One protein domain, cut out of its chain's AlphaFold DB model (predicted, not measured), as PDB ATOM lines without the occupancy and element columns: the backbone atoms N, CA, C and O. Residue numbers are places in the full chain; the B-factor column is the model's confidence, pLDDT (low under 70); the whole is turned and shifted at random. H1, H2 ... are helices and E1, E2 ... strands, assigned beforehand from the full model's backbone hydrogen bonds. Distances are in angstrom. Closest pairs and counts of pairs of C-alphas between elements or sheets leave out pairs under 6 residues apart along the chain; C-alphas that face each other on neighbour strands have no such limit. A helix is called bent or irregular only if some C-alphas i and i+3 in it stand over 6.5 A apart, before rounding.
ATOM      1  N   LYS A 129     126.199 143.765 181.412       86.88
ATOM      2  CA  LYS A 129     127.461 143.402 182.067       86.88
ATOM      3  C   LYS A 129     127.420 141.961 182.570       86.88
ATOM      4  O   LYS A 129     128.292 141.172 182.222       86.88
ATOM      5  N   GLU A 130     126.372 141.593 183.306       86.00
ATOM      6  CA  GLU A 130     126.178 140.228 183.817       86.00
ATOM      7  C   GLU A 130     126.034 139.215 182.676       86.00
ATOM      8  O   GLU A 130     126.661 138.153 182.698       86.00
ATOM      9  N   GLN A 131     125.292 139.571 181.622       87.12
ATOM     10  CA  GLN A 131     125.194 138.745 180.417       87.12
ATOM     11  C   GLN A 131     126.557 138.576 179.720       87.12
ATOM     12  O   GLN A 131     126.877 137.485 179.250       87.12
ATOM     13  N   ALA A 132     127.386 139.625 179.670       88.50
ATOM     14  CA  ALA A 132     128.721 139.561 179.077       88.50
ATOM     15  C   ALA A 132     129.699 138.726 179.920       88.50
ATOM     16  O   ALA A 132     130.484 137.958 179.362       88.50
ATOM     17  N   MET A 133     129.603 138.793 181.253       86.25
ATOM     18  CA  MET A 133     130.370 137.932 182.157       86.25
ATOM     19  C   MET A 133     129.991 136.465 181.963       86.25
ATOM     20  O   MET A 133     130.867 135.609 181.856       86.25
ATOM     21  N   ARG A 134     128.687 136.173 181.863       87.62
ATOM     22  CA  ARG A 134     128.191 134.826 181.556       87.62
ATOM     23  C   ARG A 134     128.730 134.335 180.214       87.62
ATOM     24  O   ARG A 134     129.187 133.203 180.122       87.62
ATOM     25  N   TYR A 135     128.742 135.190 179.196       87.88
ATOM     26  CA  TYR A 135     129.269 134.847 177.877       87.88
ATOM     27  C   TYR A 135     130.778 134.555 177.880       87.88
ATOM     28  O   TYR A 135     131.195 133.557 177.301       87.88
ATOM     29  N   LEU A 136     131.599 135.368 178.561       85.00
ATOM     30  CA  LEU A 136     133.040 135.104 178.710       85.00
ATOM     31  C   LEU A 136     133.304 133.799 179.469       85.00
ATOM     32  O   LEU A 136     134.136 133.009 179.033       85.00
ATOM     33  N   LYS A 137     132.552 133.524 180.544       85.31
ATOM     34  CA  LYS A 137     132.634 132.249 181.278       85.31
ATOM     35  C   LYS A 137     132.313 131.052 180.377       85.31
ATOM     36  O   LYS A 137     133.045 130.070 180.395       85.31
ATOM     37  N   LEU A 138     131.284 131.161 179.534       84.81
ATOM     38  CA  LEU A 138     130.941 130.118 178.558       84.81
ATOM     39  C   LEU A 138     132.026 129.922 177.486       84.81
ATOM     40  O   LEU A 138     132.203 128.812 177.010       84.81
ATOM     41  N   MET A 139     132.776 130.964 177.112       77.44
ATOM     42  CA  MET A 139     133.903 130.822 176.172       77.44
ATOM     43  C   MET A 139     135.132 130.146 176.794       77.44
ATOM     44  O   MET A 139     135.982 129.636 176.068       77.44
ATOM     45  N   ILE A 140     135.221 130.171 178.122       74.69
ATOM     46  CA  ILE A 140     136.314 129.609 178.911       74.69
ATOM     47  C   ILE A 140     136.044 128.130 179.266       74.69
ATOM     48  O   ILE A 140     136.979 127.342 179.401       74.69
ATOM     49  N   CYS A 141     134.777 127.718 179.380       67.94
ATOM     50  CA  CYS A 141     134.394 126.338 179.690       67.94
ATOM     51  C   CYS A 141     134.398 125.431 178.436       67.94
ATOM     52  O   CYS A 141     133.649 125.692 177.494       67.94
ATOM     53  N   PRO A 142     135.155 124.313 178.413       53.34
ATOM     54  CA  PRO A 142     135.224 123.410 177.255       53.34
ATOM     55  C   PRO A 142     133.898 122.712 176.909       53.34
ATOM     56  O   PRO A 142     133.688 122.332 175.755       53.34
ATOM     57  N   GLU A 143     133.019 122.539 177.899       56.97
ATOM     58  CA  GLU A 143     131.817 121.702 177.807       56.97
ATOM     59  C   GLU A 143     130.551 122.465 177.359       56.97
ATOM     60  O   GLU A 143     129.564 121.827 176.998       56.97
ATOM     61  N   GLU A 144     130.575 123.807 177.247       54.00
ATOM     62  CA  GLU A 144     129.401 124.602 176.836       54.00
ATOM     63  C   GLU A 144     129.671 125.666 175.743       54.00
ATOM     64  O   GLU A 144     130.045 126.803 175.985       54.00
ATOM     65  N   SER A 145     129.334 125.277 174.509       69.44
ATOM     66  CA  SER A 145     128.708 126.007 173.379       69.44
ATOM     67  C   SER A 145     129.123 127.419 172.896       69.44
ATOM     68  O   SER A 145     128.825 127.702 171.731       69.44
ATOM     69  N   ALA A 146     129.785 128.305 173.654       74.94
ATOM     70  CA  ALA A 146     130.181 129.629 173.139       74.94
ATOM     71  C   ALA A 146     131.544 129.560 172.429       74.94
ATOM     72  O   ALA A 146     132.558 129.172 172.999       74.94
ATOM     73  N   ARG A 147     131.571 129.916 171.145       80.94
ATOM     74  CA  ARG A 147     132.751 129.816 170.274       80.94
ATOM     75  C   ARG A 147     133.156 131.175 169.718       80.94
ATOM     76  O   ARG A 147     132.293 131.991 169.373       80.94
ATOM     77  N   MET A 148     134.466 131.358 169.585       85.69
ATOM     78  CA  MET A 148     135.109 132.525 169.000       85.69
ATOM     79  C   MET A 148     136.076 132.082 167.901       85.69
ATOM     80  O   MET A 148     136.782 131.084 168.048       85.69
ATOM     81  N   TYR A 149     136.094 132.823 166.799       86.00
ATOM     82  CA  TYR A 149     136.902 132.516 165.630       86.00
ATOM     83  C   TYR A 149     137.638 133.759 165.142       86.00
ATOM     84  O   TYR A 149     137.054 134.845 165.049       86.00
ATOM     85  N   LEU A 150     138.905 133.573 164.799       85.38
ATOM     86  CA  LEU A 150     139.781 134.566 164.209       85.38
ATOM     87  C   LEU A 150     139.733 134.444 162.674       85.38
ATOM     88  O   LEU A 150     139.970 133.354 162.149       85.38
ATOM     89  N   PRO A 151     139.421 135.523 161.933       84.69
ATOM     90  CA  PRO A 151     139.496 135.513 160.473       84.69
ATOM     91  C   PRO A 151     140.894 135.124 159.970       84.69
ATOM     92  O   PRO A 151     141.905 135.502 160.567       84.69
ATOM     93  N   THR A 152     140.968 134.416 158.845       80.56
ATOM     94  CA  THR A 152     142.247 134.001 158.257       80.56
ATOM     95  C   THR A 152     143.055 135.231 157.833       80.56
ATOM     96  O   THR A 152     142.523 136.126 157.180       80.56
ATOM     97  N   GLY A 153     144.342 135.297 158.185       72.56
ATOM     98  CA  GLY A 153     145.189 136.454 157.859       72.56
ATOM     99  C   GLY A 153     144.839 137.728 158.638       72.56
ATOM    100  O   GLY A 153     145.114 138.834 158.162       72.56
ATOM    101  N   SER A 154     144.207 137.583 159.809       71.88
ATOM    102  CA  SER A 154     143.950 138.697 160.727       71.88
ATOM    103  C   SER A 154     145.238 139.411 161.130       71.88
ATOM    104  O   SER A 154     146.284 138.789 161.303       71.88
ATOM    105  N   ALA A 155     145.144 140.731 161.309       68.25
ATOM    106  CA  ALA A 155     146.216 141.512 161.915       68.25
ATOM    107  C   ALA A 155     146.493 141.032 163.352       68.25
ATOM    108  O   ALA A 155     145.599 140.507 164.020       68.25
ATOM    109  N   SER A 156     147.727 141.229 163.815       71.38
ATOM    110  CA  SER A 156     148.102 141.089 165.222       71.38
ATOM    111  C   SER A 156     148.381 142.489 165.769       71.38
ATOM    112  O   SER A 156     149.330 143.115 165.291       71.38
ATOM    113  N   PRO A 157     147.588 143.003 166.724       72.94
ATOM    114  CA  PRO A 157     146.451 142.359 167.394       72.94
ATOM    115  C   PRO A 157     145.171 142.259 166.527       72.94
ATOM    116  O   PRO A 157     145.036 142.979 165.531       72.94
ATOM    117  N   PRO A 158     144.212 141.373 166.880       80.50
ATOM    118  CA  PRO A 158     143.049 141.088 166.043       80.50
ATOM    119  C   PRO A 158     142.036 142.238 166.008       80.50
ATOM    120  O   PRO A 158     141.424 142.597 167.013       80.50
ATOM    121  N   LEU A 159     141.776 142.760 164.807       85.19
ATOM    122  CA  LEU A 159     140.813 143.849 164.582       85.19
ATOM    123  C   LEU A 159     139.368 143.375 164.354       85.19
ATOM    124  O   LEU A 159     138.447 144.193 164.316       85.19
ATOM    125  N   ARG A 160     139.149 142.067 164.183       87.19
ATOM    126  CA  ARG A 160     137.838 141.452 163.930       87.19
ATOM    127  C   ARG A 160     137.788 140.048 164.515       87.19
ATOM    128  O   ARG A 160     138.743 139.291 164.379       87.19
ATOM    129  N   LEU A 161     136.636 139.684 165.070       87.50
ATOM    130  CA  LEU A 161     136.329 138.338 165.540       87.50
ATOM    131  C   LEU A 161     134.940 137.908 165.048       87.50
ATOM    132  O   LEU A 161     134.048 138.737 164.830       87.50
ATOM    133  N   TYR A 162     134.750 136.598 164.887       88.94
ATOM    134  CA  TYR A 162     133.428 135.994 164.748       88.94
ATOM    135  C   TYR A 162     133.065 135.287 166.049       88.94
ATOM    136  O   TYR A 162     133.836 134.483 166.566       88.94
ATOM    137  N   MET A 163     131.891 135.588 166.583       89.75
ATOM    138  CA  MET A 163     131.448 135.144 167.898       89.75
ATOM    139  C   MET A 163     130.094 134.443 167.816       89.75
ATOM    140  O   MET A 163     129.315 134.663 166.893       89.75
ATOM    141  N   THR A 164     129.788 133.581 168.777       88.44
ATOM    142  CA  THR A 164     128.502 132.872 168.820       88.44
ATOM    143  C   THR A 164     127.353 133.831 169.140       88.44
ATOM    144  O   THR A 164     127.509 134.769 169.919       88.44
ATOM    145  N   SER A 165     126.190 133.626 168.518       88.56
ATOM    146  CA  SER A 165     125.042 134.527 168.678       88.56
ATOM    147  C   SER A 165     124.474 134.495 170.101       88.56
ATOM    148  O   SER A 165     124.475 133.463 170.774       88.56
ATOM    149  N   TRP A 166     123.960 135.639 170.551       86.56
ATOM    150  CA  TRP A 166     123.417 135.834 171.895       86.56
ATOM    151  C   TRP A 166     122.038 136.488 171.819       86.56
ATOM    152  O   TRP A 166     121.846 137.475 171.105       86.56
ATOM    153  N   ASP A 167     121.064 135.949 172.549       83.12
ATOM    154  CA  ASP A 167     119.788 136.620 172.776       83.12
ATOM    155  C   ASP A 167     119.913 137.529 173.996       83.12
ATOM    156  O   ASP A 167     120.169 137.042 175.087       83.12
ATOM    157  N   HIS A 168     119.721 138.833 173.814       74.81
ATOM    158  CA  HIS A 168     119.851 139.833 174.877       74.81
ATOM    159  C   HIS A 168     118.597 139.999 175.751       74.81
ATOM    160  O   HIS A 168     118.594 140.844 176.646       74.81
ATOM    161  N   ASN A 169     117.518 139.263 175.470       73.56
ATOM    162  CA  ASN A 169     116.255 139.390 176.197       73.56
ATOM    163  C   ASN A 169     116.246 138.556 177.492       73.56
ATOM    164  O   ASN A 169     116.719 137.416 177.497       73.56
ATOM    165  N   GLY A 170     115.635 139.090 178.556       72.94
ATOM    166  CA  GLY A 170     115.508 138.412 179.854       72.94
ATOM    167  C   GLY A 170     116.866 138.172 180.518       72.94
ATOM    168  O   GLY A 170     117.678 139.088 180.610       72.94
ATOM    169  N   GLU A 171     117.131 136.935 180.936       68.50
ATOM    170  CA  GLU A 171     118.421 136.516 181.512       68.50
ATOM    171  C   GLU A 171     119.585 136.486 180.510       68.50
ATOM    172  O   GLU A 171     120.739 136.283 180.880       68.50
ATOM    173  N   GLY A 172     119.302 136.662 179.222       76.06
ATOM    174  CA  GLY A 172     120.287 136.489 178.173       76.06
ATOM    175  C   GLY A 172     120.661 135.018 177.968       76.06
ATOM    176  O   GLY A 172     121.067 134.313 178.892       76.06
ATOM    177  N   ARG A 173     120.528 134.526 176.735       82.25
ATOM    178  CA  ARG A 173     120.814 133.118 176.424       82.25
ATOM    179  C   ARG A 173     121.673 132.964 175.186       82.25
ATOM    180  O   ARG A 173     121.472 133.650 174.179       82.25
ATOM    181  N   LEU A 174     122.593 132.011 175.255       84.19
ATOM    182  CA  LEU A 174     123.400 131.605 174.118       84.19
ATOM    183  C   LEU A 174     122.505 130.962 173.057       84.19
ATOM    184  O   LEU A 174     121.657 130.126 173.374       84.19
ATOM    185  N   LYS A 175     122.698 131.342 171.794       85.00
ATOM    186  CA  LYS A 175     122.070 130.658 170.665       85.00
ATOM    187  C   LYS A 175     123.081 129.735 170.011       85.00
ATOM    188  O   LYS A 175     124.163 130.180 169.631       85.00
ATOM    189  N   GLY A 176     122.709 128.469 169.841       82.06
ATOM    190  CA  GLY A 176     123.534 127.514 169.108       82.06
ATOM    191  C   GLY A 176     123.810 128.017 167.691       82.06
ATOM    192  O   GLY A 176     122.982 128.712 167.099       82.06
ATOM    193  N   LEU A 177     124.970 127.691 167.126       83.75
ATOM    194  CA  LEU A 177     125.201 128.001 165.718       83.75
ATOM    195  C   LEU A 177     124.233 127.172 164.861       83.75
ATOM    196  O   LEU A 177     123.992 126.002 165.146       83.75
ATOM    197  N   GLY A 178     123.618 127.796 163.858       79.69
ATOM    198  CA  GLY A 178     122.684 127.109 162.968       79.69
ATOM    199  C   GLY A 178     121.893 128.055 162.072       79.69
ATOM    200  O   GLY A 178     122.127 129.267 162.022       79.69
ATOM    201  N   LYS A 179     120.913 127.502 161.351       81.38
ATOM    202  CA  LYS A 179     119.935 128.316 160.619       81.38
ATOM    203  C   LYS A 179     119.175 129.194 161.627       81.38
ATOM    204  O   LYS A 179     118.616 128.636 162.564       81.38
ATOM    205  N   PRO A 180     119.094 130.523 161.433       78.44
ATOM    206  CA  PRO A 180     118.455 131.402 162.405       78.44
ATOM    207  C   PRO A 180     117.021 130.997 162.758       78.44
ATOM    208  O   PRO A 180     116.149 130.968 161.886       78.44
ATOM    209  N   ASP A 181     116.785 130.745 164.045       79.19
ATOM    210  CA  ASP A 181     115.476 130.489 164.644       79.19
ATOM    211  C   ASP A 181     115.430 131.011 166.108       79.19
ATOM    212  O   ASP A 181     116.141 131.959 166.482       79.19
ATOM    213  N   LYS A 182     114.533 130.472 166.947       74.31
ATOM    214  CA  LYS A 182     114.412 130.876 168.361       74.31
ATOM    215  C   LYS A 182     115.581 130.398 169.241       74.31
ATOM    216  O   LYS A 182     115.839 131.035 170.264       74.31
ATOM    217  N   VAL A 183     116.265 129.327 168.841       78.12
ATOM    218  CA  VAL A 183     117.309 128.599 169.585       78.12
ATOM    219  C   VAL A 183     118.678 128.704 168.896       78.12
ATOM    220  O   VAL A 183     119.699 128.723 169.576       78.12
ATOM    221  N   HIS A 184     118.707 128.857 167.570       83.56
ATOM    222  CA  HIS A 184     119.911 128.926 166.752       83.56
ATOM    223  C   HIS A 184     120.113 130.298 166.092       83.56
ATOM    224  O   HIS A 184     119.159 131.030 165.799       83.56
ATOM    225  N   GLY A 185     121.368 130.646 165.819       84.38
ATOM    226  CA  GLY A 185     121.777 131.871 165.139       84.38
ATOM    227  C   GLY A 185     123.010 131.668 164.260       84.38
ATOM    228  O   GLY A 185     123.720 130.672 164.372       84.38
ATOM    229  N   LEU A 186     123.271 132.626 163.373       87.56
ATOM    230  CA  LEU A 186     124.555 132.695 162.668       87.56
ATOM    231  C   LEU A 186     125.609 133.331 163.585       87.56
ATOM    232  O   LEU A 186     125.222 134.071 164.488       87.56
ATOM    233  N   PRO A 187     126.913 133.089 163.360       87.81
ATOM    234  CA  PRO A 187     127.960 133.829 164.057       87.81
ATOM    235  C   PRO A 187     127.767 135.343 163.898       87.81
ATOM    236  O   PRO A 187     127.423 135.811 162.820       87.81
ATOM    237  N   GLU A 188     128.001 136.110 164.951       88.81
ATOM    238  CA  GLU A 188     127.994 137.569 164.914       88.81
ATOM    239  C   GLU A 188     129.415 138.068 164.638       88.81
ATOM    240  O   GLU A 188     130.381 137.554 165.202       88.81
ATOM    241  N   SER A 189     129.562 139.073 163.777       88.12
ATOM    242  CA  SER A 189     130.846 139.745 163.582       88.12
ATOM    243  C   SER A 189     130.966 140.913 164.553       88.12
ATOM    244  O   SER A 189     130.049 141.728 164.675       88.12
ATOM    245  N   VAL A 190     132.111 140.999 165.226       88.62
ATOM    246  CA  VAL A 190     132.516 142.139 166.053       88.62
ATOM    247  C   VAL A 190     133.867 142.646 165.546       88.62
ATOM    248  O   VAL A 190     134.740 141.842 165.213       88.62
ATOM    249  N   TRP A 191     134.017 143.960 165.375       88.25
ATOM    250  CA  TRP A 191     135.227 144.548 164.795       88.25
ATOM    251  C   TRP A 191     135.473 145.984 165.258       88.25
ATOM    252  O   TRP A 191     134.534 146.697 165.610       88.25
ATOM    253  N   TRP A 192     136.732 146.412 165.189       85.81
ATOM    254  CA  TRP A 192     137.137 147.813 165.301       85.81
ATOM    255  C   TRP A 192     136.964 148.504 163.946       85.81
ATOM    256  O   TRP A 192     137.438 147.992 162.933       85.81
ATOM    257  N   ASN A 193     136.256 149.632 163.883       84.25
ATOM    258  CA  ASN A 193     136.118 150.399 162.641       84.25
ATOM    259  C   ASN A 193     137.321 151.340 162.413       84.25
ATOM    260  O   ASN A 193     138.195 151.476 163.265       84.25
ATOM    261  N   ALA A 194     137.355 152.019 161.263       81.06
ATOM    262  CA  ALA A 194     138.442 152.945 160.913       81.06
ATOM    263  C   ALA A 194     138.516 154.200 161.812       81.06
ATOM    264  O   ALA A 194     139.478 154.957 161.736       81.06
ATOM    265  N   LEU A 195     137.498 154.430 162.647       81.44
ATOM    266  CA  LEU A 195     137.453 155.500 163.646       81.44
ATOM    267  C   LEU A 195     137.867 155.008 165.041       81.44
ATOM    268  O   LEU A 195     137.717 155.751 166.000       81.44
ATOM    269  N   GLY A 196     138.331 153.761 165.173       83.25
ATOM    270  CA  GLY A 196     138.745 153.200 166.457       83.25
ATOM    271  C   GLY A 196     137.591 152.787 167.370       83.25
ATOM    272  O   GLY A 196     137.824 152.561 168.550       83.25
ATOM    273  N   LYS A 197     136.362 152.639 166.852       87.69
ATOM    274  CA  LYS A 197     135.177 152.244 167.638       87.69
ATOM    275  C   LYS A 197     134.762 150.793 167.419       87.69
ATOM    276  O   LYS A 197     134.815 150.276 166.298       87.69
ATOM    277  N   LEU A 198     134.243 150.161 168.475       86.81
ATOM    278  CA  LEU A 198     133.708 148.796 168.434       86.81
ATOM    279  C   LEU A 198     132.329 148.715 167.765       86.81
ATOM    280  O   LEU A 198     131.338 149.282 168.226       86.81
ATOM    281  N   CYS A 199     132.241 147.903 166.716       85.88
ATOM    282  CA  CYS A 199     131.031 147.619 165.951       85.88
ATOM    283  C   CYS A 199     130.620 146.147 166.094       85.88
ATOM    284  O   CYS A 199     131.462 145.274 166.294       85.88
ATOM    285  N   CYS A 200     129.318 145.850 165.993       85.25
ATOM    286  CA  CYS A 200     128.817 144.476 166.069       85.25
ATOM    287  C   CYS A 200     127.553 144.263 165.226       85.25
ATOM    288  O   CYS A 200     126.703 145.149 165.138       85.25
ATOM    289  N   THR A 201     127.402 143.067 164.651       82.62
ATOM    290  CA  THR A 201     126.202 142.655 163.908       82.62
ATOM    291  C   THR A 201     125.053 142.165 164.793       82.62
ATOM    292  O   THR A 201     123.967 141.938 164.277       82.62
ATOM    293  N   CYS A 202     125.185 142.021 166.111       80.19
ATOM    294  CA  CYS A 202     124.039 141.567 166.902       80.19
ATOM    295  C   CYS A 202     122.949 142.657 166.989       80.19
ATOM    296  O   CYS A 202     123.240 143.854 166.923       80.19
ATOM    297  N   ASN A 203     121.682 142.266 167.175       75.12
ATOM    298  CA  ASN A 203     120.548 143.207 167.195       75.12
ATOM    299  C   ASN A 203     120.740 144.371 168.179       75.12
ATOM    300  O   ASN A 203     120.343 145.489 167.876       75.12
ATOM    301  N   ARG A 204     121.362 144.118 169.340       72.00
ATOM    302  CA  ARG A 204     121.622 145.145 170.358       72.00
ATOM    303  C   ARG A 204     122.796 146.051 169.984       72.00
ATOM    304  O   ARG A 204     122.718 147.254 170.197       72.00
ATOM    305  N   GLY A 205     123.846 145.491 169.383       70.44
ATOM    306  CA  GLY A 205     125.025 146.230 168.927       70.44
ATOM    307  C   GLY A 205     124.764 147.144 167.725       70.44
ATOM    308  O   GLY A 205     125.539 148.077 167.523       70.44
ATOM    309  N   ARG A 206     123.676 146.903 166.971       68.44
ATOM    310  CA  ARG A 206     123.206 147.743 165.851       68.44
ATOM    311  C   ARG A 206     122.297 148.912 166.270       68.44
ATOM    312  O   ARG A 206     121.991 149.739 165.418       68.44
ATOM    313  N   LEU A 207     121.824 148.975 167.523       56.88
ATOM    314  CA  LEU A 207     120.851 149.997 167.953       56.88
ATOM    315  C   LEU A 207     121.432 151.417 167.918       56.88
ATOM    316  O   LEU A 207     120.773 152.327 167.427       56.88
ATOM    317  N   MET A 208     122.651 151.590 168.433       63.66
ATOM    318  CA  MET A 208     123.448 152.820 168.361       63.66
ATOM    319  C   MET A 208     124.934 152.451 168.250       63.66
ATOM    320  O   MET A 208     125.325 151.331 168.593       63.66
ATOM    321  N   GLU A 209     125.765 153.376 167.765       63.50
ATOM    322  CA  GLU A 209     127.201 153.140 167.545       63.50
ATOM    323  C   GLU A 209     127.925 152.748 168.849       63.50
ATOM    324  O   GLU A 209     128.690 151.783 168.875       63.50
ATOM    325  N   ASP A 210     127.578 153.408 169.953       71.62
ATOM    326  CA  ASP A 210     128.108 153.234 171.310       71.62
ATOM    327  C   ASP A 210     127.345 152.199 172.156       71.62
ATOM    328  O   ASP A 210     127.759 151.877 173.268       71.62
ATOM    329  N   ALA A 211     126.241 151.636 171.644       75.38
ATOM    330  CA  ALA A 211     125.419 150.711 172.416       75.38
ATOM    331  C   ALA A 211     126.233 149.464 172.826       75.38
ATOM    332  O   ALA A 211     126.708 148.735 171.937       75.38
ATOM    333  N   PRO A 212     126.363 149.167 174.138       82.50
ATOM    334  CA  PRO A 212     127.059 147.980 174.595       82.50
ATOM    335  C   PRO A 212     126.227 146.732 174.304       82.50
ATOM    336  O   PRO A 212     125.017 146.655 174.558       82.50
ATOM    337  N   CYS A 213     126.908 145.713 173.798       89.38
ATOM    338  CA  CYS A 213     126.393 144.361 173.695       89.38
ATOM    339  C   CYS A 213     127.448 143.381 174.206       89.38
ATOM    340  O   CYS A 213     128.631 143.709 174.289       89.38
ATOM    341  N   VAL A 214     127.008 142.164 174.509       89.19
ATOM    342  CA  VAL A 214     127.864 141.065 174.974       89.19
ATOM    343  C   VAL A 214     129.101 140.871 174.091       89.19
ATOM    344  O   VAL A 214     130.201 140.742 174.614       89.19
ATOM    345  N   HIS A 215     128.951 140.929 172.765       91.62
ATOM    346  CA  HIS A 215     130.065 140.747 171.828       91.62
ATOM    347  C   HIS A 215     131.069 141.904 171.847       91.62
ATOM    348  O   HIS A 215     132.270 141.654 171.851       91.62
ATOM    349  N   LYS A 216     130.601 143.163 171.900       91.88
ATOM    350  CA  LYS A 216     131.481 144.342 172.017       91.88
ATOM    351  C   LYS A 216     132.230 144.332 173.350       91.88
ATOM    352  O   LYS A 216     133.425 144.582 173.360       91.88
ATOM    353  N   LEU A 217     131.554 143.993 174.449       91.00
ATOM    354  CA  LEU A 217     132.177 143.893 175.774       91.00
ATOM    355  C   LEU A 217     133.199 142.758 175.847       91.00
ATOM    356  O   LEU A 217     134.269 142.940 176.417       91.00
ATOM    357  N   ALA A 218     132.911 141.615 175.224       88.56
ATOM    358  CA  ALA A 218     133.874 140.530 175.104       88.56
ATOM    359  C   ALA A 218     135.097 140.950 174.271       88.56
ATOM    360  O   ALA A 218     136.222 140.724 174.695       88.56
ATOM    361  N   MET A 219     134.903 141.607 173.120       89.00
ATOM    362  CA  MET A 219     136.021 142.107 172.313       89.00
ATOM    363  C   MET A 219     136.833 143.185 173.043       89.00
ATOM    364  O   MET A 219     138.057 143.146 172.982       89.00
ATOM    365  N   ALA A 220     136.182 144.099 173.767       89.94
ATOM    366  CA  ALA A 220     136.842 145.109 174.595       89.94
ATOM    367  C   ALA A 220     137.725 144.465 175.675       89.94
ATOM    368  O   ALA A 220     138.913 144.761 175.752       89.94
ATOM    369  N   ALA A 221     137.180 143.496 176.417       85.62
ATOM    370  CA  ALA A 221     137.904 142.765 177.454       85.62
ATOM    371  C   ALA A 221     139.122 141.987 176.920       85.62
ATOM    372  O   ALA A 221     140.108 141.810 177.632       85.62
ATOM    373  N   LEU A 222     139.058 141.513 175.671       82.44
ATOM    374  CA  LEU A 222     140.166 140.841 174.979       82.44
ATOM    375  C   LEU A 222     141.169 141.830 174.360       82.44
ATOM    376  O   LEU A 222     142.273 141.436 173.989       82.44
ATOM    377  N   SER A 223     140.783 143.101 174.213       84.81
ATOM    378  CA  SER A 223     141.608 144.136 173.582       84.81
ATOM    379  C   SER A 223     142.361 145.011 174.582       84.81
ATOM    380  O   SER A 223     143.251 145.757 174.186       84.81
ATOM    381  N   GLU A 224     142.038 144.906 175.871       81.81
ATOM    382  CA  GLU A 224     142.514 145.816 176.917       81.81
ATOM    383  C   GLU A 224     144.033 146.012 176.940       81.81
ATOM    384  O   GLU A 224     144.525 147.126 177.093       81.81
ATOM    385  N   SER A 225     144.803 144.940 176.740       75.81
ATOM    386  CA  SER A 225     146.263 144.997 176.844       75.81
ATOM    387  C   SER A 225     146.946 145.772 175.711       75.81
ATOM    388  O   SER A 225     148.148 146.010 175.790       75.81
ATOM    389  N   TRP A 226     146.225 146.114 174.640       79.00
ATOM    390  CA  TRP A 226     146.795 146.748 173.447       79.00
ATOM    391  C   TRP A 226     145.955 147.897 172.882       79.00
ATOM    392  O   TRP A 226     146.467 148.681 172.089       79.00
ATOM    393  N   VAL A 227     144.685 148.038 173.270       81.25
ATOM    394  CA  VAL A 227     143.765 149.035 172.695       81.25
ATOM    395  C   VAL A 227     144.270 150.474 172.860       81.25
ATOM    396  O   VAL A 227     144.146 151.277 171.941       81.25
ATOM    397  N   HIS A 228     144.914 150.778 173.991       77.19
ATOM    398  CA  HIS A 228     145.430 152.113 174.316       77.19
ATOM    399  C   HIS A 228     146.752 152.461 173.623       77.19
ATOM    400  O   HIS A 228     147.134 153.627 173.576       77.19
ATOM    401  N   THR A 229     147.464 151.461 173.103       75.12
ATOM    402  CA  THR A 229     148.737 151.636 172.390       75.12
ATOM    403  C   THR A 229     148.607 151.362 170.894       75.12
ATOM    404  O   THR A 229     149.580 151.514 170.157       75.12
ATOM    405  N   ALA A 230     147.419 150.967 170.429       74.88
ATOM    406  CA  ALA A 230     147.159 150.675 169.031       74.88
ATOM    407  C   ALA A 230     146.940 151.943 168.199       74.88
ATOM    408  O   ALA A 230     146.297 152.904 168.619       74.88
ATOM    409  N   GLU A 231     147.443 151.906 166.968       80.81
ATOM    410  CA  GLU A 231     147.135 152.905 165.951       80.81
ATOM    411  C   GLU A 231     145.734 152.681 165.365       80.81
ATOM    412  O   GLU A 231     145.221 151.557 165.323       80.81
ATOM    413  N   LEU A 232     145.118 153.759 164.867       82.81
ATOM    414  CA  LEU A 232     143.805 153.687 164.226       82.81
ATOM    415  C   LEU A 232     143.817 152.727 163.019       82.81
ATOM    416  O   LEU A 232     144.684 152.848 162.147       82.81
ATOM    417  N   PRO A 233     142.835 151.810 162.904       79.00
ATOM    418  CA  PRO A 233     142.762 150.884 161.780       79.00
ATOM    419  C   PRO A 233     142.627 151.589 160.423       79.00
ATOM    420  O   PRO A 233     141.736 152.414 160.216       79.00
ATOM    421  N   THR A 234     143.455 151.210 159.448       77.62
ATOM    422  CA  THR A 234     143.342 151.690 158.065       77.62
ATOM    423  C   THR A 234     142.332 150.854 157.271       77.62
ATOM    424  O   THR A 234     142.042 149.702 157.596       77.62
ATOM    425  N   CYS A 235     141.805 151.393 156.164       69.44
ATOM    426  CA  CYS A 235     140.957 150.608 155.255       69.44
ATOM    427  C   CYS A 235     141.666 149.343 154.743       69.44
ATOM    428  O   CYS A 235     141.018 148.321 154.529       69.44
ATOM    429  N   GLU A 236     142.989 149.408 154.572       73.88
ATOM    430  CA  GLU A 236     143.805 148.265 154.176       73.88
ATOM    431  C   GLU A 236     143.873 147.211 155.288       73.88
ATOM    432  O   GLU A 236     143.625 146.038 155.016       73.88
ATOM    433  N   SER A 237     144.128 147.606 156.544       72.56
ATOM    434  CA  SER A 237     144.202 146.659 157.665       72.56
ATOM    435  C   SER A 237     142.855 145.986 157.945       72.56
ATOM    436  O   SER A 237     142.810 144.784 158.199       72.56
ATOM    437  N   LEU A 238     141.747 146.721 157.798       71.62
ATOM    438  CA  LEU A 238     140.387 146.179 157.901       71.62
ATOM    439  C   LEU A 238     140.008 145.285 156.710       71.62
ATOM    440  O   LEU A 238     139.163 144.394 156.860       71.62
ATOM    441  N   GLY A 239     140.623 145.544 155.549       66.50
ATOM    442  CA  GLY A 239     140.495 144.842 154.269       66.50
ATOM    443  C   GLY A 239     141.144 143.465 154.200       66.50
ATOM    444  O   GLY A 239     140.756 142.671 153.341       66.50
ATOM    445  N   ARG A 240     142.095 143.166 155.095       68.44
ATOM    446  CA  ARG A 240     142.808 141.880 155.119       68.44
ATOM    447  C   ARG A 240     141.871 140.704 155.446       68.44
ATOM    448  O   ARG A 240     140.864 140.844 156.148       68.44
ATOM    449  N   GLY A 241     142.209 139.541 154.894       66.88
ATOM    450  CA  GLY A 241     141.496 138.269 155.053       66.88
ATOM    451  C   GLY A 241     140.870 137.737 153.763       66.88
ATOM    452  O   GLY A 241     140.719 138.458 152.775       66.88
ATOM    453  N   ALA A 242     140.493 136.457 153.743       71.69
ATOM    454  CA  ALA A 242     140.046 135.797 152.515       71.69
ATOM    455  C   ALA A 242     138.639 136.260 152.108       71.69
ATOM    456  O   ALA A 242     137.801 136.558 152.956       71.69
ATOM    457  N   ARG A 243     138.339 136.324 150.806       77.12
ATOM    458  CA  ARG A 243     137.033 136.806 150.302       77.12
ATOM    459  C   ARG A 243     135.856 135.923 150.741       77.12
ATOM    460  O   ARG A 243     134.745 136.427 150.913       77.12
ATOM    461  N   LEU A 244     136.117 134.631 150.923       84.62
ATOM    462  CA  LEU A 244     135.232 133.644 151.529       84.62
ATOM    463  C   LEU A 244     136.036 132.863 152.567       84.62
ATOM    464  O   LEU A 244     137.109 132.356 152.253       84.62
ATOM    465  N   GLU A 245     135.489 132.730 153.768       86.44
ATOM    466  CA  GLU A 245     136.093 131.970 154.863       86.44
ATOM    467  C   GLU A 245     135.070 130.996 155.435       86.44
ATOM    468  O   GLU A 245     133.891 131.333 155.582       86.44
ATOM    469  N   ARG A 246     135.512 129.790 155.791       88.56
ATOM    470  CA  ARG A 246     134.724 128.834 156.564       88.56
ATOM    471  C   ARG A 246     134.988 129.073 158.045       88.56
ATOM    472  O   ARG A 246     136.096 128.870 158.520       88.56
ATOM    473  N   ILE A 247     133.951 129.458 158.780       87.12
ATOM    474  CA  ILE A 247     134.037 129.733 160.221       87.12
ATOM    475  C   ILE A 247     134.050 128.421 161.011       87.12
ATOM    476  O   ILE A 247     134.769 128.272 161.987       87.12
ATOM    477  N   GLY A 248     133.257 127.439 160.582       82.50
ATOM    478  CA  GLY A 248     133.185 126.144 161.249       82.50
ATOM    479  C   GLY A 248     132.144 125.223 160.633       82.50
ATOM    480  O   GLY A 248     131.452 125.587 159.678       82.50
ATOM    481  N   SER A 249     132.016 124.032 161.204       82.75
ATOM    482  CA  SER A 249     130.966 123.072 160.872       82.75
ATOM    483  C   SER A 249     130.558 122.265 162.096       82.75
ATOM    484  O   SER A 249     131.379 122.001 162.971       82.75
ATOM    485  N   ASP A 250     129.298 121.857 162.138       80.56
ATOM    486  CA  ASP A 250     128.751 120.923 163.118       80.56
ATOM    487  C   ASP A 250     127.762 119.954 162.450       80.56
ATOM    488  O   ASP A 250     127.650 119.901 161.223       80.56
ATOM    489  N   ALA A 251     127.037 119.179 163.261       79.50
ATOM    490  CA  ALA A 251     126.049 118.211 162.790       79.50
ATOM    491  C   ALA A 251     124.907 118.838 161.959       79.50
ATOM    492  O   ALA A 251     124.267 118.145 161.166       79.50
ATOM    493  N   THR A 252     124.641 120.140 162.111       80.69
ATOM    494  CA  THR A 252     123.572 120.845 161.391       80.69
ATOM    495  C   THR A 252     124.039 121.379 160.037       80.69
ATOM    496  O   THR A 252     123.250 121.432 159.084       80.69
ATOM    497  N   GLY A 253     125.320 121.741 159.908       86.69
ATOM    498  CA  GLY A 253     125.875 122.293 158.678       86.69
ATOM    499  C   GLY A 253     127.204 123.028 158.847       86.69
ATOM    500  O   GLY A 253     127.901 122.893 159.845       86.69
ATOM    501  N   SER A 254     127.581 123.795 157.826       89.12
ATOM    502  CA  SER A 254     128.791 124.624 157.778       89.12
ATOM    503  C   SER A 254     128.451 126.113 157.735       89.12
ATOM    504  O   SER A 254     127.464 126.515 157.114       89.12
ATOM    505  N   TYR A 255     129.306 126.928 158.344       89.75
ATOM    506  CA  TYR A 255     129.161 128.377 158.476       89.75
ATOM    507  C   TYR A 255     130.252 129.087 157.685       89.75
ATOM    508  O   TYR A 255     131.417 128.689 157.750       89.75
ATOM    509  N   PHE A 256     129.894 130.149 156.968       89.94
ATOM    510  CA  PHE A 256     130.833 130.904 156.142       89.94
ATOM    511  C   PHE A 256     130.667 132.412 156.329       89.94
ATOM    512  O   PHE A 256     129.546 132.884 156.505       89.94
ATOM    513  N   ALA A 257     131.762 133.158 156.215       89.19
ATOM    514  CA  ALA A 257     131.764 134.610 156.067       89.19
ATOM    515  C   ALA A 257     132.177 134.971 154.637       89.19
ATOM    516  O   ALA A 257     133.202 134.497 154.150       89.19
ATOM    517  N   VAL A 258     131.401 135.823 153.967       86.31
ATOM    518  CA  VAL A 258     131.717 136.325 152.621       86.31
ATOM    519  C   VAL A 258     131.795 137.844 152.619       86.31
ATOM    520  O   VAL A 258     130.916 138.516 153.157       86.31
ATOM    521  N   ALA A 259     132.843 138.397 152.011       78.00
ATOM    522  CA  ALA A 259     132.997 139.841 151.859       78.00
ATOM    523  C   ALA A 259     131.883 140.419 150.965       78.00
ATOM    524  O   ALA A 259     131.704 139.993 149.823       78.00
ATOM    525  N   ASP A 260     131.131 141.385 151.498       67.12
ATOM    526  CA  ASP A 260     129.972 142.021 150.857       67.12
ATOM    527  C   ASP A 260     130.365 143.288 150.086       67.12
ATOM    528  O   ASP A 260     129.896 143.527 148.977       67.12
ATOM    529  N   ASN A 261     131.273 144.086 150.655       59.97
ATOM    530  CA  ASN A 261     131.800 145.300 150.039       59.97
ATOM    531  C   ASN A 261     133.243 145.539 150.502       59.97
ATOM    532  O   ASN A 261     133.485 145.671 151.698       59.97
ATOM    533  N   LEU A 262     134.192 145.608 149.564       51.56
ATOM    534  CA  LEU A 262     135.613 145.851 149.854       51.56
ATOM    535  C   LEU A 262     135.970 147.349 149.933       51.56
ATOM    536  O   LEU A 262     137.070 147.679 150.358       51.56
ATOM    537  N   GLN A 263     135.062 148.254 149.545       48.47
ATOM    538  CA  GLN A 263     135.312 149.704 149.431       48.47
ATOM    539  C   GLN A 263     134.376 150.558 150.314       48.47
ATOM    540  O   GLN A 263     134.138 151.734 150.041       48.47
ATOM    541  N   GLY A 264     133.795 149.976 151.369       47.09
ATOM    542  CA  GLY A 264     132.921 150.693 152.302       47.09
ATOM    543  C   GLY A 264     133.683 151.692 153.184       47.09
ATOM    544  O   GLY A 264     134.751 151.380 153.702       47.09
ATOM    545  N   ALA A 265     133.102 152.875 153.418       40.03
ATOM    546  CA  ALA A 265     133.714 153.961 154.200       40.03
ATOM    547  C   ALA A 265     133.972 153.638 155.693       40.03
ATOM    548  O   ALA A 265     134.647 154.408 156.364       40.03
ATOM    549  N   LEU A 266     133.434 152.524 156.212       47.16
ATOM    550  CA  LEU A 266     133.580 152.073 157.608       47.16
ATOM    551  C   LEU A 266     134.367 150.748 157.730       47.16
ATOM    552  O   LEU A 266     134.369 150.125 158.792       47.16
ATOM    553  N   GLY A 267     135.024 150.314 156.647       48.25
ATOM    554  CA  GLY A 267     135.707 149.022 156.526       48.25
ATOM    555  C   GLY A 267     134.875 147.963 155.783       48.25
ATOM    556  O   GLY A 267     133.707 148.206 155.456       48.25
ATOM    557  N   PRO A 268     135.446 146.782 155.476       55.12
ATOM    558  CA  PRO A 268     134.753 145.773 154.688       55.12
ATOM    559  C   PRO A 268     133.707 145.052 155.527       55.12
ATOM    560  O   PRO A 268     134.022 144.443 156.551       55.12
ATOM    561  N   GLN A 269     132.463 145.079 155.066       68.56
ATOM    562  CA  GLN A 269     131.374 144.329 155.680       68.56
ATOM    563  C   GLN A 269     131.405 142.880 155.182       68.56
ATOM    564  O   GLN A 269     131.596 142.632 153.988       68.56
ATOM    565  N   ARG A 270     131.211 141.915 156.087       76.75
ATOM    566  CA  ARG A 270     131.077 140.492 155.749       76.75
ATOM    567  C   ARG A 270     129.668 140.016 156.077       76.75
ATOM    568  O   ARG A 270     129.127 140.384 157.114       76.75
ATOM    569  N   ARG A 271     129.082 139.207 155.194       85.25
ATOM    570  CA  ARG A 271     127.796 138.538 155.429       85.25
ATOM    571  C   ARG A 271     128.004 137.097 155.837       85.25
ATOM    572  O   ARG A 271     128.849 136.404 155.268       85.25
ATOM    573  N   MET A 272     127.167 136.635 156.760       87.19
ATOM    574  CA  MET A 272     127.190 135.253 157.214       87.19
ATOM    575  C   MET A 272     126.303 134.355 156.357       87.19
ATOM    576  O   MET A 272     125.160 134.688 156.028       87.19
ATOM    577  N   LEU A 273     126.820 133.178 156.019       89.25
ATOM    578  CA  LEU A 273     126.111 132.125 155.305       89.25
ATOM    579  C   LEU A 273     126.089 130.847 156.143       89.25
ATOM    580  O   LEU A 273     127.047 130.524 156.843       89.25
ATOM    581  N   PHE A 274     125.016 130.079 156.005       89.38
ATOM    582  CA  PHE A 274     124.908 128.728 156.539       89.38
ATOM    583  C   PHE A 274     124.564 127.759 155.418       89.38
ATOM    584  O   PHE A 274     123.628 127.993 154.655       89.38
ATOM    585  N   ARG A 275     125.297 126.653 155.331       89.88
ATOM    586  CA  ARG A 275     125.003 125.527 154.449       89.88
ATOM    587  C   ARG A 275     124.653 124.327 155.315       89.88
ATOM    588  O   ARG A 275     125.536 123.766 155.950       89.88
ATOM    589  N   SER A 276     123.396 123.907 155.312       87.38
ATOM    590  CA  SER A 276     122.985 122.683 156.014       87.38
ATOM    591  C   SER A 276     123.727 121.444 155.496       87.38
ATOM    592  O   SER A 276     124.182 121.424 154.349       87.38
ATOM    593  N   CYS A 277     123.775 120.377 156.296       84.06
ATOM    594  CA  CYS A 277     124.317 119.073 155.884       84.06
ATOM    595  C   CYS A 277     123.636 118.503 154.620       84.06
ATOM    596  O   CYS A 277     124.279 117.846 153.808       84.06
ATOM    597  N   LYS A 278     122.360 118.849 154.391       82.69
ATOM    598  CA  LYS A 278     121.587 118.512 153.180       82.69
ATOM    599  C   LYS A 278     121.904 119.408 151.972       82.69
ATOM    600  O   LYS A 278     121.255 119.304 150.937       82.69
ATOM    601  N   GLY A 279     122.852 120.338 152.098       80.50
ATOM    602  CA  GLY A 279     123.296 121.227 151.023       80.50
ATOM    603  C   GLY A 279     122.452 122.489 150.807       80.50
ATOM    604  O   GLY A 279     122.778 123.271 149.914       80.50
ATOM    605  N   VAL A 280     121.414 122.731 151.617       84.31
ATOM    606  CA  VAL A 280     120.578 123.947 151.543       84.31
ATOM    607  C   VAL A 280     121.323 125.140 152.128       84.31
ATOM    608  O   VAL A 280     121.828 125.054 153.249       84.31
ATOM    609  N   TRP A 281     121.339 126.251 151.392       85.44
ATOM    610  CA  TRP A 281     122.002 127.490 151.787       85.44
ATOM    611  C   TRP A 281     121.037 128.509 152.395       85.44
ATOM    612  O   TRP A 281     119.907 128.695 151.940       85.44
ATOM    613  N   TYR A 282     121.527 129.220 153.399       85.06
ATOM    614  CA  TYR A 282     120.911 130.378 154.019       85.06
ATOM    615  C   TYR A 282     121.921 131.526 154.013       85.06
ATOM    616  O   TYR A 282     123.095 131.324 154.309       85.06
ATOM    617  N   CYS A 283     121.459 132.731 153.688       83.31
ATOM    618  CA  CYS A 283     122.255 133.952 153.739       83.31
ATOM    619  C   CYS A 283     121.628 134.902 154.756       83.31
ATOM    620  O   CYS A 283     120.421 135.143 154.687       83.31
ATOM    621  N   GLU A 284     122.436 135.463 155.659       74.44
ATOM    622  CA  GLU A 284     122.021 136.506 156.604       74.44
ATOM    623  C   GLU A 284     121.303 137.652 155.886       74.44
ATOM    624  O   GLU A 284     120.229 138.085 156.305       74.44
ATOM    625  N   GLY A 285     121.838 138.035 154.723       64.44
ATOM    626  CA  GLY A 285     121.302 139.089 153.885       64.44
ATOM    627  C   GLY A 285     119.878 138.862 153.393       64.44
ATOM    628  O   GLY A 285     119.270 139.826 152.945       64.44
ATOM    629  N   ARG A 286     119.299 137.654 153.491       61.12
ATOM    630  CA  ARG A 286     117.869 137.447 153.186       61.12
ATOM    631  C   ARG A 286     116.961 138.343 154.038       61.12
ATOM    632  O   ARG A 286     115.883 138.693 153.574       61.12
ATOM    633  N   ARG A 287     117.391 138.721 155.251       49.50
ATOM    634  CA  ARG A 287     116.680 139.687 156.111       49.50
ATOM    635  C   ARG A 287     116.913 141.145 155.694       49.50
ATOM    636  O   ARG A 287     116.018 141.961 155.858       49.50
ATOM    637  N   ASP A 288     118.047 141.421 155.051       44.81
ATOM    638  CA  ASP A 288     118.486 142.749 154.597       44.81
ATOM    639  C   ASP A 288     118.313 142.942 153.072       44.81
ATOM    640  O   ASP A 288     119.095 143.641 152.427       44.81
ATOM    641  N   GLY A 289     117.331 142.268 152.459       43.81
ATOM    642  CA  GLY A 289     116.964 142.473 151.048       43.81
ATOM    643  C   GLY A 289     117.773 141.694 150.000       43.81
ATOM    644  O   GLY A 289     117.663 141.970 148.807       43.81
ATOM    645  N   CYS A 290     118.568 140.697 150.394       51.31
ATOM    646  CA  CYS A 290     119.286 139.825 149.465       51.31
ATOM    647  C   CYS A 290     118.308 138.899 148.714       51.31
ATOM    648  O   CYS A 290     117.756 137.953 149.283       51.31
ATOM    649  N   ALA A 291     118.073 139.185 147.431       49.00
ATOM    650  CA  ALA A 291     117.093 138.491 146.599       49.00
ATOM    651  C   ALA A 291     117.606 137.122 146.112       49.00
ATOM    652  O   ALA A 291     118.585 137.079 145.372       49.00
ATOM    653  N   SER A 292     116.943 136.011 146.478       44.44
ATOM    654  CA  SER A 292     116.933 134.771 145.672       44.44
ATOM    655  C   SER A 292     115.976 133.688 146.207       44.44
ATOM    656  O   SER A 292     115.954 133.421 147.411       44.44
ATOM    657  N   LEU A 293     115.253 133.012 145.297       43.03
ATOM    658  CA  LEU A 293     114.598 131.704 145.516       43.03
ATOM    659  C   LEU A 293     115.582 130.518 145.379       43.03
ATOM    660  O   LEU A 293     115.264 129.403 145.785       43.03
ATOM    661  N   THR A 294     116.778 130.770 144.845       60.47
ATOM    662  CA  THR A 294     117.905 129.839 144.697       60.47
ATOM    663  C   THR A 294     119.094 130.375 145.514       60.47
ATOM    664  O   THR A 294     118.962 130.602 146.721       60.47
ATOM    665  N   ASP A 295     120.236 130.643 144.873       70.06
ATOM    666  CA  ASP A 295     121.400 131.295 145.473       70.06
ATOM    667  C   ASP A 295     121.387 132.801 145.208       70.06
ATOM    668  O   ASP A 295     121.082 133.242 144.099       70.06
ATOM    669  N   CYS A 296     121.680 133.604 146.226       76.31
ATOM    670  CA  CYS A 296     121.935 135.031 146.053       76.31
ATOM    671  C   CYS A 296     123.389 135.283 145.636       76.31
ATOM    672  O   CYS A 296     124.193 134.359 145.696       76.31
ATOM    673  N   SER A 297     123.768 136.512 145.266       77.94
ATOM    674  CA  SER A 297     125.150 136.837 144.853       77.94
ATOM    675  C   SER A 297     126.212 136.357 145.854       77.94
ATOM    676  O   SER A 297     127.255 135.861 145.441       77.94
ATOM    677  N   HIS A 298     125.918 136.408 147.156       82.19
ATOM    678  CA  HIS A 298     126.769 135.888 148.233       82.19
ATOM    679  C   HIS A 298     126.900 134.365 148.217       82.19
ATOM    680  O   HIS A 298     128.004 133.838 148.316       82.19
ATOM    681  N   VAL A 299     125.783 133.650 148.063       84.75
ATOM    682  CA  VAL A 299     125.773 132.181 147.991       84.75
ATOM    683  C   VAL A 299     126.375 131.702 146.669       84.75
ATOM    684  O   VAL A 299     127.108 130.721 146.656       84.75
ATOM    685  N   SER A 300     126.136 132.406 145.564       82.69
ATOM    686  CA  SER A 300     126.749 132.135 144.264       82.69
ATOM    687  C   SER A 300     128.255 132.365 144.299       82.69
ATOM    688  O   SER A 300     128.989 131.529 143.785       82.69
ATOM    689  N   ALA A 301     128.724 133.437 144.950       79.12
ATOM    690  CA  ALA A 301     130.147 133.672 145.185       79.12
ATOM    691  C   ALA A 301     130.755 132.569 146.059       79.12
ATOM    692  O   ALA A 301     131.818 132.051 145.729       79.12
ATOM    693  N   ALA A 302     130.046 132.143 147.110       83.00
ATOM    694  CA  ALA A 302     130.486 131.038 147.952       83.00
ATOM    695  C   ALA A 302     130.582 129.720 147.168       83.00
ATOM    696  O   ALA A 302     131.601 129.041 147.213       83.00
ATOM    697  N   LYS A 303     129.559 129.381 146.378       85.00
ATOM    698  CA  LYS A 303     129.558 128.189 145.520       85.00
ATOM    699  C   LYS A 303     130.580 128.263 144.391       85.00
ATOM    700  O   LYS A 303     131.078 127.226 143.983       85.00
ATOM    701  N   ALA A 304     130.838 129.443 143.832       79.50
ATOM    702  CA  ALA A 304     131.853 129.636 142.802       79.50
ATOM    703  C   ALA A 304     133.250 129.402 143.377       79.50
ATOM    704  O   ALA A 304     133.959 128.571 142.831       79.50
ATOM    705  N   ALA A 305     133.575 130.022 144.517       74.31
ATOM    706  CA  ALA A 305     134.832 129.788 145.225       74.31
ATOM    707  C   ALA A 305     135.009 128.301 145.580       74.31
ATOM    708  O   ALA A 305     136.028 127.704 145.278       74.31
ATOM    709  N   MET A 306     133.955 127.652 146.083       75.19
ATOM    710  CA  MET A 306     133.977 126.212 146.367       75.19
ATOM    711  C   MET A 306     134.093 125.305 145.125       75.19
ATOM    712  O   MET A 306     134.302 124.109 145.294       75.19
ATOM    713  N   ARG A 307     133.876 125.825 143.906       72.69
ATOM    714  CA  ARG A 307     133.972 125.079 142.634       72.69
ATOM    715  C   ARG A 307     135.272 125.350 141.878       72.69
ATOM    716  O   ARG A 307     135.697 124.487 141.125       72.69
ATOM    717  N   SER A 308     135.854 126.539 142.031       58.53
ATOM    718  CA  SER A 308     137.111 126.942 141.387       58.53
ATOM    719  C   SER A 308     138.345 126.294 142.013       58.53
ATOM    720  O   SER A 308     139.388 126.240 141.370       58.53
ATOM    721  N   ASP A 309     138.226 125.781 143.235       53.59
ATOM    722  CA  ASP A 309     139.329 125.160 143.959       53.59
ATOM    723  C   ASP A 309     139.519 123.701 143.517       53.59
ATOM    724  O   ASP A 309     139.134 122.763 144.216       53.59
ATOM    725  N   HIS A 310     140.132 123.503 142.348       47.03
ATOM    726  CA  HIS A 310     140.694 122.201 141.982       47.03
ATOM    727  C   HIS A 310     142.006 121.881 142.728       47.03
ATOM    728  O   HIS A 310     142.450 120.743 142.643       47.03
ATOM    729  N   GLU A 311     142.565 122.804 143.534       44.00
ATOM    730  CA  GLU A 311     143.762 122.564 144.370       44.00
ATOM    731  C   GLU A 311     143.832 123.396 145.686       44.00
ATOM    732  O   GLU A 311     144.887 123.926 146.025       44.00
ATOM    733  N   GLY A 312     142.764 123.532 146.493       47.31
ATOM    734  CA  GLY A 312     142.956 124.055 147.867       47.31
ATOM    735  C   GLY A 312     141.719 124.585 148.587       47.31
ATOM    736  O   GLY A 312     141.018 125.444 148.087       47.31
ATOM    737  N   ALA A 313     141.457 124.076 149.789       63.00
ATOM    738  CA  ALA A 313     140.266 124.340 150.591       63.00
ATOM    739  C   ALA A 313     139.969 125.833 150.858       63.00
ATOM    740  O   ALA A 313     140.859 126.594 151.229       63.00
ATOM    741  N   VAL A 314     138.678 126.208 150.812       74.31
ATOM    742  CA  VAL A 314     138.157 127.464 151.389       74.31
ATOM    743  C   VAL A 314     138.815 127.722 152.746       74.31
ATOM    744  O   VAL A 314     138.652 126.905 153.658       74.31
ATOM    745  N   ALA A 315     139.504 128.861 152.869       81.44
ATOM    746  CA  ALA A 315     140.248 129.258 154.062       81.44
ATOM    747  C   ALA A 315     139.413 129.076 155.340       81.44
ATOM    748  O   ALA A 315     138.259 129.512 155.406       81.44
ATOM    749  N   MET A 316     139.985 128.405 156.340       84.06
ATOM    750  CA  MET A 316     139.331 128.141 157.618       84.06
ATOM    751  C   MET A 316     139.697 129.240 158.618       84.06
ATOM    752  O   MET A 316     140.868 129.585 158.753       84.06
ATOM    753  N   ALA A 317     138.697 129.802 159.294       85.19
ATOM    754  CA  ALA A 317     138.928 130.695 160.421       85.19
ATOM    755  C   ALA A 317     139.460 129.886 161.613       85.19
ATOM    756  O   ALA A 317     138.955 128.794 161.898       85.19
ATOM    757  N   ASP A 318     140.437 130.435 162.328       82.69
ATOM    758  CA  ASP A 318     141.058 129.750 163.456       82.69
ATOM    759  C   ASP A 318     140.155 129.854 164.681       82.69
ATOM    760  O   ASP A 318     139.746 130.942 165.092       82.69
ATOM    761  N   ARG A 319     139.813 128.715 165.284       82.31
ATOM    762  CA  ARG A 319     139.054 128.719 166.536       82.31
ATOM    763  C   ARG A 319     139.974 129.169 167.665       82.31
ATOM    764  O   ARG A 319     140.962 128.504 167.957       82.31
ATOM    765  N   LEU A 320     139.592 130.242 168.349       76.56
ATOM    766  CA  LEU A 320     140.256 130.675 169.571       76.56
ATOM    767  C   LEU A 320     139.664 129.904 170.753       76.56
ATOM    768  O   LEU A 320     138.445 129.888 170.949       76.56
ATOM    769  N   ILE A 321     140.529 129.241 171.516       69.75
ATOM    770  CA  ILE A 321     140.177 128.544 172.755       69.75
ATOM    771  C   ILE A 321     140.813 129.340 173.889       69.75
ATOM    772  O   ILE A 321     142.030 129.465 173.931       69.75
ATOM    773  N   LEU A 322     139.987 129.899 174.772       69.12
ATOM    774  CA  LEU A 322     140.455 130.598 175.965       69.12
ATOM    775  C   LEU A 322     140.531 129.587 177.106       69.12
ATOM    776  O   LEU A 322     139.516 128.993 177.465       69.12
ATOM    777  N   SER A 323     141.718 129.369 177.671       66.88
ATOM    778  CA  SER A 323     141.853 128.460 178.811       66.88
ATOM    779  C   SER A 323     141.443 129.164 180.113       66.88
ATOM    780  O   SER A 323     141.864 130.305 180.336       66.88
ATOM    781  N   PRO A 324     140.689 128.513 181.022       60.28
ATOM    782  CA  PRO A 324     140.325 129.092 182.321       60.28
ATOM    783  C   PRO A 324     141.517 129.485 183.191       60.28
ATOM    784  O   PRO A 324     141.413 130.383 184.024       60.28
ATOM    785  N   LEU A 325     142.646 128.804 183.001       59.00
ATOM    786  CA  LEU A 325     143.853 128.990 183.801       59.00
ATOM    787  C   LEU A 325     144.794 130.052 183.212       59.00
ATOM    788  O   LEU A 325     145.720 130.499 183.894       59.00
ATOM    789  N   GLU A 326     144.548 130.507 181.980       71.62
ATOM    790  CA  GLU A 326     145.392 131.508 181.332       71.62
ATOM    791  C   GLU A 326     145.232 132.894 181.984       71.62
ATOM    792  O   GLU A 326     144.110 133.344 182.248       71.62
ATOM    793  N   PRO A 327     146.344 133.612 182.240       66.56
ATOM    794  CA  PRO A 327     146.308 134.971 182.782       66.56
ATOM    795  C   PRO A 327     145.439 135.929 181.962       66.56
ATOM    796  O   PRO A 327     144.755 136.774 182.532       66.56
ATOM    797  N   PHE A 328     145.419 135.757 180.638       67.19
ATOM    798  CA  PHE A 328     144.630 136.569 179.714       67.19
ATOM    799  C   PHE A 328     143.116 136.418 179.949       67.19
ATOM    800  O   PHE A 328     142.421 137.416 180.121       67.19
ATOM    801  N   SER A 329     142.616 135.185 180.084       70.00
ATOM    802  CA  SER A 329     141.202 134.904 180.379       70.00
ATOM    803  C   SER A 329     140.749 135.512 181.710       70.00
ATOM    804  O   SER A 329     139.653 136.071 181.808       70.00
ATOM    805  N   ARG A 330     141.609 135.448 182.739       73.75
ATOM    806  CA  ARG A 330     141.354 136.080 184.044       73.75
ATOM    807  C   ARG A 330     141.350 137.602 183.943       73.75
ATOM    808  O   ARG A 330     140.437 138.231 184.464       73.75
ATOM    809  N   ALA A 331     142.312 138.183 183.227       74.50
ATOM    810  CA  ALA A 331     142.392 139.625 183.020       74.50
ATOM    811  C   ALA A 331     141.148 140.171 182.301       74.50
ATOM    812  O   ALA A 331     140.603 141.188 182.725       74.50
ATOM    813  N   SER A 332     140.639 139.468 181.282       79.12
ATOM    814  CA  SER A 332     139.408 139.853 180.579       79.12
ATOM    815  C   SER A 332     138.171 139.821 181.486       79.12
ATOM    816  O   SER A 332     137.345 140.734 181.435       79.12
ATOM    817  N   LEU A 333     138.036 138.807 182.352       81.88
ATOM    818  CA  LEU A 333     136.948 138.755 183.337       81.88
ATOM    819  C   LEU A 333     137.065 139.887 184.370       81.88
ATOM    820  O   LEU A 333     136.086 140.594 184.602       81.88
ATOM    821  N   SER A 334     138.260 140.120 184.919       82.56
ATOM    822  CA  SER A 334     138.515 141.193 185.890       82.56
ATOM    823  C   SER A 334     138.389 142.601 185.297       82.56
ATOM    824  O   SER A 334     138.078 143.552 186.015       82.56
ATOM    825  N   TRP A 335     138.641 142.773 183.998       88.88
ATOM    826  CA  TRP A 335     138.336 144.017 183.289       88.88
ATOM    827  C   TRP A 335     136.828 144.247 183.240       88.88
ATOM    828  O   TRP A 335     136.346 145.305 183.638       88.88
ATOM    829  N   LEU A 336     136.069 143.228 182.825       85.19
ATOM    830  CA  LEU A 336     134.622 143.352 182.692       85.19
ATOM    831  C   LEU A 336     133.935 143.562 184.047       85.19
ATOM    832  O   LEU A 336     132.968 144.313 184.125       85.19
ATOM    833  N   GLU A 337     134.449 142.968 185.125       86.81
ATOM    834  CA  GLU A 337     133.990 143.226 186.497       86.81
ATOM    835  C   GLU A 337     134.129 144.700 186.900       86.81
ATOM    836  O   GLU A 337     133.249 145.230 187.580       86.81
ATOM    837  N   ARG A 338     135.169 145.390 186.421       85.19
ATOM    838  CA  ARG A 338     135.425 146.818 186.679       85.19
ATOM    839  C   ARG A 338     134.779 147.761 185.661       85.19
ATOM    840  O   ARG A 338     134.892 148.970 185.800       85.19
ATOM    841  N   TRP A 339     134.092 147.238 184.646       86.75
ATOM    842  CA  TRP A 339     133.444 148.056 183.621       86.75
ATOM    843  C   TRP A 339     132.241 148.839 184.181       86.75
ATOM    844  O   TRP A 339     131.339 148.241 184.782       86.75
TER     845      TRP A 339
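AT A GLANCE: This is residues 129 to 339 of the 860 residues of the protein "CxC4 domain-containing protein" of Klebsormidium nitens (UniProt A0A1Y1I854). Two small sheets, E4 E3 E2 E1 E9 and E5 E6 E7 E8, stand partly face to face as a sandwich in the middle, with helices over their outer faces. H2 covers part of the first sheet, and H1 and H5, side by side and running opposite ways, pack on H2 at one end of the whole, while H4 crosses over the second sheet at the other end. The printed part has 211 residues, under half of them in named elements: five helices and nine strands in the order H1 E1 E2 E3 E4 H2 H3 E5 E6 E7 E8 H4 E9 H5, of mixed class, helices and strands. Both sheets are antiparallel throughout, in the orders given above. The whole is compact, with a radius of gyration of the C-alphas of 16.8 A and spans of 48 by 36 by 34 A.

HOW THE PARTS SIT: H1, residues 129 to 140, touches H5, residues 327 to 337, at a shallow tilt of 14 degrees, opposite ways; the closest C-alphas are those of Met 133 and Leu 333, 6.7 A apart. E1, residues 148 to 150, E2, residues 160 to 163, E3, residues 188 to 192, and E4, residues 198 to 200, form a meander, each strand the antiparallel neighbour of the one before. N 162 and O 149 are 2.9 A apart across the hairpin E1 and E2, N 190 and O 161 are 3.0 A apart across E2 and E3, and N 199 and O 191 are 2.8 A apart across E3 and E4. H2, residues 214 to 227, is on this sheet at a height over the sheet of 9.2 A, making two layers, a helix on one face of a sheet. It lies over E3 and, only just, with 3 C-alphas, over E4. H2 is about perpendicular to H1, at 74 degrees, and touches it with residues 214 to 218 alone; the closest C-alphas, those of Ala 132 and Val 214, are 4.5 A apart. It touches H5 at a steep tilt of 60 degrees, opposite ways, with the C-alphas of Ala 221 and Ser 332 closest at 4.5 A. H3, residues 235 to 239, touches no helix. E5, residues 244 to 249, E6, residues 253 to 261, E7, residues 269 to 276, and E8, residues 281 to 283, form a second meander, a strongly twisted sheet. N 257 and O 245 are 2.9 A apart across E5 and E6, N 273 and O 256 are 2.8 A apart across E6 and E7, and N 282 and O 274 are 2.7 A apart across E7 and E8. H4, residues 297 to 308, is on this sheet, again two layers, at a height over the sheet of 9.6 A, and runs across the strands at 70 degrees to E7 on the local plane. Its C-alpha 298 and C-alpha 258 of E6 are the closest of the two elements, 6.6 A apart. E9, residues 318 to 320, is an edge strand of the first sheet, with N 318 and O 150 of E1 3.0 A apart. The facing parts of the two sheets are 10.9 A centre to centre. In H1, H3, H4 and H5 every O i to N i+4 pair is within hydrogen-bond range, in H2 8 of 10.

IN THESE COORDINATES: H1 begins at C-alpha 129 at (127.461, 143.402, 182.067) and is 16.7 A long. H2, 17.9 A, is irregular: C-alphas 222 and 225 are 7.6 A apart. E6, 25.3 A, begins at C-alpha 253 at (125.875, 122.293, 158.678); E7 is 23.2 A and H4 15.9 A. H5, 15.3 A, ends at C-alpha 337 at (133.990, 143.226, 186.497).

THE WHOLE: The two C-alphas farthest apart, those of His 310 and Arg 338, are 51.3 A apart, and the first and last printed C-alphas 7.7 A. The printed part has no cut. The links E2 to E3, E4 to H2 and E8 to H4 are long, and residues 307 to 312 stand free. The mean pLDDT of the printed part is 76.6; 48 residues are under 70, among them 260 to 269 and 285 to 294.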